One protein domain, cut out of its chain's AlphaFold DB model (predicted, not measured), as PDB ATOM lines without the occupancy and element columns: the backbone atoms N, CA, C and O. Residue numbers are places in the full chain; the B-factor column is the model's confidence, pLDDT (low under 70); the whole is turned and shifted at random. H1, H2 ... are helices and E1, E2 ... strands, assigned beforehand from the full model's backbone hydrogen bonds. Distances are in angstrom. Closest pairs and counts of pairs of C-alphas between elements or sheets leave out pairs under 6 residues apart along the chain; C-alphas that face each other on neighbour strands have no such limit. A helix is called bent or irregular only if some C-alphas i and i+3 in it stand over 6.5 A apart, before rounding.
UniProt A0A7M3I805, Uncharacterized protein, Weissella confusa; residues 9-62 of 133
ATOM      1  N   SER A   9     104.785 -66.567  -3.774       61.28
ATOM      2  CA  SER A   9     103.733 -67.354  -4.433       61.28
ATOM      3  C   SER A   9     102.694 -67.932  -3.465       61.28
ATOM      4  O   SER A   9     101.568 -68.202  -3.882       61.28
ATOM      5  N   THR A  10     103.019 -68.024  -2.171       66.25
ATOM      6  CA  THR A  10     102.075 -68.364  -1.092       66.25
ATOM      7  C   THR A  10     101.080 -67.239  -0.767       66.25
ATOM      8  O   THR A  10     100.113 -67.462  -0.040       66.25
ATOM      9  N   GLY A  11     101.274 -66.035  -1.316       62.62
ATOM     10  CA  GLY A  11     100.464 -64.847  -1.038       62.62
ATOM     11  C   GLY A  11     100.920 -64.053   0.189       62.62
ATOM     12  O   GLY A  11     100.340 -63.006   0.480       62.62
ATOM     13  N   GLU A  12     101.962 -64.508   0.890       69.00
ATOM     14  CA  GLU A  12     102.564 -63.768   1.996       69.00
ATOM     15  C   GLU A  12     103.388 -62.578   1.488       69.00
ATOM     16  O   GLU A  12     104.053 -62.637   0.449       69.00
ATOM     17  N   ILE A  13     103.333 -61.469   2.230       66.75
ATOM     18  CA  ILE A  13     104.111 -60.264   1.944       66.75
ATOM     19  C   ILE A  13     105.392 -60.333   2.770       66.75
ATOM     20  O   ILE A  13     105.364 -60.095   3.976       66.75
ATOM     21  N   ALA A  14     106.523 -60.596   2.121       71.31
ATOM     22  CA  ALA A  14     107.828 -60.381   2.726       71.31
ATOM     23  C   ALA A  14     108.098 -58.871   2.772       71.31
ATOM     24  O   ALA A  14     108.219 -58.211   1.731       71.31
ATOM     25  N   THR A  15     108.151 -58.300   3.975       78.12
ATOM     26  CA  THR A  15     108.347 -56.854   4.145       78.12
ATOM     27  C   THR A  15     109.772 -56.452   3.772       78.12
ATOM     28  O   THR A  15     110.704 -57.254   3.841       78.12
ATOM     29  N   MET A  16     109.985 -55.185   3.405       73.69
ATOM     30  CA  MET A  16     111.336 -54.702   3.094       73.69
ATOM     31  C   MET A  16     112.326 -54.904   4.253       73.69
ATOM     32  O   MET A  16     113.504 -55.157   4.014       73.69
ATOM     33  N   GLU A  17     111.861 -54.844   5.503       77.81
ATOM     34  CA  GLU A  17     112.693 -55.100   6.681       77.81
ATOM     35  C   GLU A  17     113.171 -56.558   6.734       77.81
ATOM     36  O   GLU A  17     114.363 -56.807   6.915       77.81
ATOM     37  N   GLN A  18     112.280 -57.521   6.487       73.69
ATOM     38  CA  GLN A  18     112.642 -58.940   6.419       73.69
ATOM     39  C   GLN A  18     113.595 -59.228   5.256       73.69
ATOM     40  O   GLN A  18     114.529 -60.007   5.406       73.69
ATOM     41  N   LEU A  19     113.398 -58.561   4.114       75.06
ATOM     42  CA  LEU A  19     114.204 -58.758   2.905       75.06
ATOM     43  C   LEU A  19     115.600 -58.124   2.971       75.06
ATOM     44  O   LEU A  19     116.469 -58.484   2.177       75.06
ATOM     45  N   THR A  20     115.823 -57.163   3.870       78.06
ATOM     46  CA  THR A  20     117.087 -56.407   3.952       78.06
ATOM     47  C   THR A  20     117.865 -56.649   5.239       78.06
ATOM     48  O   THR A  20     119.049 -56.314   5.292       78.06
ATOM     49  N   ASN A  21     117.252 -57.258   6.259       82.81
ATOM     50  CA  ASN A  21     117.903 -57.577   7.522       82.81
ATOM     51  C   ASN A  21     118.485 -59.007   7.510       82.81
ATOM     52  O   ASN A  21     117.721 -59.975   7.555       82.81
ATOM     53  N   PRO A  22     119.823 -59.173   7.541       82.62
ATOM     54  CA  PRO A  22     120.459 -60.491   7.509       82.62
ATOM     55  C   PRO A  22     119.995 -61.427   8.631       82.62
ATOM     56  O   PRO A  22     119.803 -62.612   8.395       82.62
ATOM     57  N   LYS A  23     119.738 -60.891   9.831       83.69
ATOM     58  CA  LYS A  23     119.300 -61.694  10.987       83.69
ATOM     59  C   LYS A  23     117.892 -62.256  10.826       83.69
ATOM     60  O   LYS A  23     117.573 -63.259  11.454       83.69
ATOM     61  N   LEU A  24     117.043 -61.575  10.056       80.75
ATOM     62  CA  LEU A  24     115.697 -62.052   9.748       80.75
ATOM     63  C   LEU A  24     115.746 -63.063   8.603       80.75
ATOM     64  O   LEU A  24     115.072 -64.080   8.683       80.75
ATOM     65  N   LEU A  25     116.607 -62.843   7.604       81.38
ATOM     66  CA  LEU A  25     116.839 -63.796   6.514       81.38
ATOM     67  C   LEU A  25     117.421 -65.132   6.998       81.38
ATOM     68  O   LEU A  25     117.063 -66.170   6.459       81.38
ATOM     69  N   GLU A  26     118.272 -65.125   8.026       82.81
ATOM     70  CA  GLU A  26     118.804 -66.347   8.655       82.81
ATOM     71  C   GLU A  26     117.722 -67.217   9.316       82.81
ATOM     72  O   GLU A  26     117.943 -68.404   9.540       82.81
ATOM     73  N   GLN A  27     116.570 -66.632   9.650       83.88
ATOM     74  CA  GLN A  27     115.450 -67.332  10.286       83.88
ATOM     75  C   GLN A  27     114.446 -67.883   9.267       83.88
ATOM     76  O   GLN A  27     113.524 -68.599   9.654       83.88
ATOM     77  N   VAL A  28     114.610 -67.545   7.985       83.19
ATOM     78  CA  VAL A  28     113.776 -68.042   6.890       83.19
ATOM     79  C   VAL A  28     114.226 -69.457   6.533       83.19
ATOM     80  O   VAL A  28     115.420 -69.723   6.404       83.19
ATOM     81  N   ASP A  29     113.275 -70.375   6.385       83.81
ATOM     82  CA  ASP A  29     113.568 -71.741   5.964       83.81
ATOM     83  C   ASP A  29     114.041 -71.802   4.500       83.81
ATOM     84  O   ASP A  29     113.880 -70.862   3.716       83.81
ATOM     85  N   ASN A  30     114.652 -72.926   4.123       87.69
ATOM     86  CA  ASN A  30     115.270 -73.078   2.807       87.69
ATOM     87  C   ASN A  30     114.270 -72.948   1.651       87.69
ATOM     88  O   ASN A  30     114.629 -72.354   0.633       87.69
ATOM     89  N   ASP A  31     113.051 -73.473   1.802       85.19
ATOM     90  CA  ASP A  31     112.050 -73.476   0.733       85.19
ATOM     91  C   ASP A  31     111.578 -72.039   0.476       85.19
ATOM     92  O   ASP A  31     111.603 -71.555  -0.660       85.19
ATOM     93  N   THR A  32     111.279 -71.299   1.548       82.12
ATOM     94  CA  THR A  32     110.908 -69.881   1.470       82.12
ATOM     95  C   THR A  32     112.054 -69.020   0.918       82.12
ATOM     96  O   THR A  32     111.834 -68.124   0.097       82.12
ATOM     97  N   LEU A  33     113.303 -69.284   1.315       83.50
ATOM     98  CA  LEU A  33     114.469 -68.542   0.826       83.50
ATOM     99  C   LEU A  33     114.729 -68.788  -0.670       83.50
ATOM    100  O   LEU A  33     115.052 -67.850  -1.412       83.50
ATOM    101  N   GLU A  34     114.581 -70.032  -1.127       85.38
ATOM    102  CA  GLU A  34     114.676 -70.384  -2.544       85.38
ATOM    103  C   GLU A  34     113.581 -69.687  -3.351       85.38
ATOM    104  O   GLU A  34     113.864 -69.080  -4.388       85.38
ATOM    105  N   GLU A  35     112.347 -69.694  -2.855       82.12
ATOM    106  CA  GLU A  35     111.209 -69.074  -3.521       82.12
ATOM    107  C   GLU A  35     111.347 -67.548  -3.623       82.12
ATOM    108  O   GLU A  35     111.104 -66.962  -4.686       82.12
ATOM    109  N   LEU A  36     111.821 -66.890  -2.561       81.06
ATOM    110  CA  LEU A  36     112.175 -65.467  -2.577       81.06
ATOM    111  C   LEU A  36     113.209 -65.174  -3.667       81.06
ATOM    112  O   LEU A  36     113.087 -64.210  -4.437       81.06
ATOM    113  N   LYS A  37     114.227 -66.034  -3.784       84.12
ATOM    114  CA  LYS A  37     115.255 -65.881  -4.812       84.12
ATOM    115  C   LYS A  37     114.706 -66.125  -6.217       84.12
ATOM    116  O   LYS A  37     115.064 -65.389  -7.145       84.12
ATOM    117  N   TYR A  38     113.863 -67.137  -6.378       82.62
ATOM    118  CA  TYR A  38     113.216 -67.481  -7.635       82.62
ATOM    119  C   TYR A  38     112.315 -66.340  -8.115       82.62
ATOM    120  O   TYR A  38     112.485 -65.855  -9.235       82.62
ATOM    121  N   THR A  39     111.453 -65.825  -7.239       78.81
ATOM    122  CA  THR A  39     110.553 -64.691  -7.504       78.81
ATOM    123  C   THR A  39     111.341 -63.438  -7.887       78.81
ATOM    124  O   THR A  39     111.055 -62.797  -8.903       78.81
ATOM    125  N   SER A  40     112.419 -63.133  -7.157       78.81
ATOM    126  CA  SER A  40     113.330 -62.034  -7.494       78.81
ATOM    127  C   SER A  40     113.931 -62.180  -8.902       78.81
ATOM    128  O   SER A  40     113.990 -61.212  -9.665       78.81
ATOM    129  N   LYS A  41     114.350 -63.391  -9.291       80.94
ATOM    130  CA  LYS A  41     114.953 -63.639 -10.609       80.94
ATOM    131  C   LYS A  41     113.953 -63.670 -11.759       80.94
ATOM    132  O   LYS A  41     114.300 -63.196 -12.839       80.94
ATOM    133  N   MET A  42     112.778 -64.258 -11.562       76.38
ATOM    134  CA  MET A  42     111.826 -64.526 -12.643       76.38
ATOM    135  C   MET A  42     110.816 -63.403 -12.836       76.38
ATOM    136  O   MET A  42     110.412 -63.140 -13.963       76.38
ATOM    137  N   VAL A  43     110.441 -62.713 -11.760       69.31
ATOM    138  CA  VAL A  43     109.407 -61.674 -11.802       69.31
ATOM    139  C   VAL A  43     110.040 -60.293 -11.700       69.31
ATOM    140  O   VAL A  43     109.872 -59.463 -12.594       69.31
ATOM    141  N   ALA A  44     110.828 -60.050 -10.651       74.19
ATOM    142  CA  ALA A  44     111.356 -58.713 -10.401       74.19
ATOM    143  C   ALA A  44     112.447 -58.321 -11.409       74.19
ATOM    144  O   ALA A  44     112.389 -57.236 -11.983       74.19
ATOM    145  N   ALA A  45     113.426 -59.190 -11.686       80.19
ATOM    146  CA  ALA A  45     114.549 -58.824 -12.550       80.19
ATOM    147  C   ALA A  45     114.145 -58.490 -14.004       80.19
ATOM    148  O   ALA A  45     114.653 -57.495 -14.530       80.19
ATOM    149  N   PRO A  46     113.250 -59.240 -14.683       83.50
ATOM    150  CA  PRO A  46     112.788 -58.866 -16.019       83.50
ATOM    151  C   PRO A  46     111.964 -57.578 -16.018       83.50
ATOM    152  O   PRO A  46     112.167 -56.737 -16.893       83.50
ATOM    153  N   ALA A  47     111.093 -57.385 -15.020       81.56
ATOM    154  CA  ALA A  47     110.304 -56.164 -14.883       81.56
ATOM    155  C   ALA A  47     111.200 -54.933 -14.678       81.56
ATOM    156  O   ALA A  47     111.062 -53.945 -15.396       81.56
ATOM    157  N   VAL A  48     112.184 -55.019 -13.775       85.25
ATOM    158  CA  VAL A  48     113.175 -53.956 -13.545       85.25
ATOM    159  C   VAL A  48     113.957 -53.655 -14.825       85.25
ATOM    160  O   VAL A  48     114.101 -52.494 -15.188       85.25
ATOM    161  N   LYS A  49     114.393 -54.677 -15.574       87.81
ATOM    162  CA  LYS A  49     115.078 -54.474 -16.864       87.81
ATOM    163  C   LYS A  49     114.208 -53.759 -17.898       87.81
ATOM    164  O   LYS A  49     114.721 -52.914 -18.627       87.81
ATOM    165  N   ALA A  50     112.925 -54.107 -17.989       88.44
ATOM    166  CA  ALA A  50     111.997 -53.457 -18.911       88.44
ATOM    167  C   ALA A  50     111.763 -51.986 -18.527       88.44
ATOM    168  O   ALA A  50     111.783 -51.115 -19.396       88.44
ATOM    169  N   ILE A  51     111.623 -51.704 -17.229       88.69
ATOM    170  CA  ILE A  51     111.518 -50.339 -16.699       88.69
ATOM    171  C   ILE A  51     112.789 -49.544 -17.017       88.69
ATOM    172  O   ILE A  51     112.699 -48.453 -17.574       88.69
ATOM    173  N   ASP A  52     113.970 -50.103 -16.745       90.12
ATOM    174  CA  ASP A  52     115.253 -49.465 -17.052       90.12
ATOM    175  C   ASP A  52     115.409 -49.167 -18.548       90.12
ATOM    176  O   ASP A  52     115.941 -48.119 -18.918       90.12
ATOM    177  N   ALA A  53     114.969 -50.081 -19.419       92.56
ATOM    178  CA  ALA A  53     115.012 -49.888 -20.866       92.56
ATOM    179  C   ALA A  53     114.113 -48.724 -21.309       92.56
ATOM    180  O   ALA A  53     114.532 -47.900 -22.119       92.56
ATOM    181  N   GLU A  54     112.915 -48.612 -20.737       93.00
ATOM    182  CA  GLU A  54     111.997 -47.512 -21.031       93.00
ATOM    183  C   GLU A  54     112.503 -46.169 -20.482       93.00
ATOM    184  O   GLU A  54     112.424 -45.152 -21.172       93.00
ATOM    185  N   VAL A  55     113.078 -46.149 -19.273       93.06
ATOM    186  CA  VAL A  55     113.717 -44.945 -18.711       93.06
ATOM    187  C   VAL A  55     114.858 -44.478 -19.615       93.06
ATOM    188  O   VAL A  55     114.931 -43.292 -19.931       93.06
ATOM    189  N   LYS A  56     115.707 -45.400 -20.087       93.06
ATOM    190  CA  LYS A  56     116.783 -45.100 -21.045       93.06
ATOM    191  C   LYS A  56     116.245 -44.531 -22.352       93.06
ATOM    192  O   LYS A  56     116.688 -43.460 -22.748       93.06
ATOM    193  N   ARG A  57     115.239 -45.173 -22.958       94.75
ATOM    194  CA  ARG A  57     114.603 -44.689 -24.196       94.75
ATOM    195  C   ARG A  57     114.125 -43.242 -24.049       94.75
ATOM    196  O   ARG A  57     114.387 -42.415 -24.913       94.75
ATOM    197  N   ARG A  58     113.470 -42.913 -22.933       94.06
ATOM    198  CA  ARG A  58     112.985 -41.549 -22.673       94.06
ATOM    199  C   ARG A  58     114.113 -40.551 -22.419       94.06
ATOM    200  O   ARG A  58     114.018 -39.417 -22.875       94.06
ATOM    201  N   LEU A  59     115.172 -40.955 -21.718       92.75
ATOM    202  CA  LEU A  59     116.371 -40.125 -21.563       92.75
ATOM    203  C   LEU A  59     117.045 -39.857 -22.919       92.75
ATOM    204  O   LEU A  59     117.493 -38.738 -23.157       92.75
ATOM    205  N   ASP A  60     117.086 -40.849 -23.814       92.25
ATOM    206  CA  ASP A  60     117.610 -40.699 -25.180       92.25
ATOM    207  C   ASP A  60     116.743 -39.746 -26.025       92.25
ATOM    208  O   ASP A  60     117.266 -39.011 -26.859       92.25
ATOM    209  N   GLU A  61     115.436 -39.692 -25.754       94.50
ATOM    210  CA  GLU A  61     114.477 -38.737 -26.336       94.50
ATOM    211  C   GLU A  61     114.519 -37.338 -25.691       94.50
ATOM    212  O   GLU A  61     113.797 -36.438 -26.118       94.50
ATOM    213  N   GLY A  62     115.365 -37.129 -24.676       90.94
ATOM    214  CA  GLY A  62     115.558 -35.836 -24.011       90.94
ATOM    215  C   GLY A  62     114.634 -35.568 -22.819       90.94
ATOM    216  O   GLY A  62     114.624 -34.457 -22.290       90.94
TER     217      GLY A  62
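AT A GLANCE: This is residues 9 to 62 of the 133 residues of an uncharacterized protein of Weissella confusa (UniProt A0A7M3I805). What does the model look like? One long, kinked helix, H3, makes the length, and a small head built of strand E1, the short helices H1 and H2 and the links between them is joined to its first end. Residues 40 to 62, of which 40 to 60 belong to H3, stick out from this head as a free arm. What is it made of? The printed part has 54 residues, with one named strand and three named helices in the order E1, H1, H2, H3, and its class is mostly helix. How spread out is it? It is only just extended, close to loose, with a radius of gyration of the C-alphas of 15.2 A and spans of 46 by 20 by 16 A.

IN THESE COORDINATES: Where does the first element lie? E1 is residues 13 to 15, beginning with C-alpha 13 at (104.111, -60.264, 1.944), and is 5.9 A long. Which elements come next? H1 is residues 16 to 20, 6.1 A from first to last C-alpha, and H2 is residues 22 to 25, 5.0 A long. Where is the long helix? H3 is residues 30 to 60, running 42.9 A from C-alpha 30 at (115.270, -73.078, 2.807) to C-alpha 60 at (117.610, -40.699, -25.180).

HOW THE PARTS SIT: How does E1 stand to the rest? E1 pairs with no named strand and meets H1 only through their link. E1 is apart from H2 and from H3. How do the helices stand to each other? H1 and H2 only just touch, and only at the corner by their link, with 3 pairs of C-alphas within 8 A; the closest are those of Gln 18 and Leu 24, 5.5 A apart. H2 and H3 are close but not clearly touching, their closest C-alphas being those of Leu 25 and Leu 33 at 7.8 A, while H1 and H3 are apart. Is H3 straight? H3 has a kink of 30 degrees near residue 45. It is neither bent nor irregular, but only just: C-alphas 42 and 45 are 6.3 A apart. What do the helix backbones show? In H1 every O i to N i+4 pair is within hydrogen-bond range, in H3 24 of 27 are, and H2 is too short for such a pair.

THE WHOLE: How large is it? The two C-alphas farthest apart, those of Asp 29 and Gly 62, are 46.8 A apart. Without the free stretch, the body of 31 residues spans 22 by 17 by 12 A. Are there cuts or long links? The printed part has no cut, and the links E1 to H1, H1 to H2 and H2 to H3 are tight. Where is confidence low? The mean pLDDT of the printed part is 82.0, and residues 9 to 13 and residue 43 are under 70.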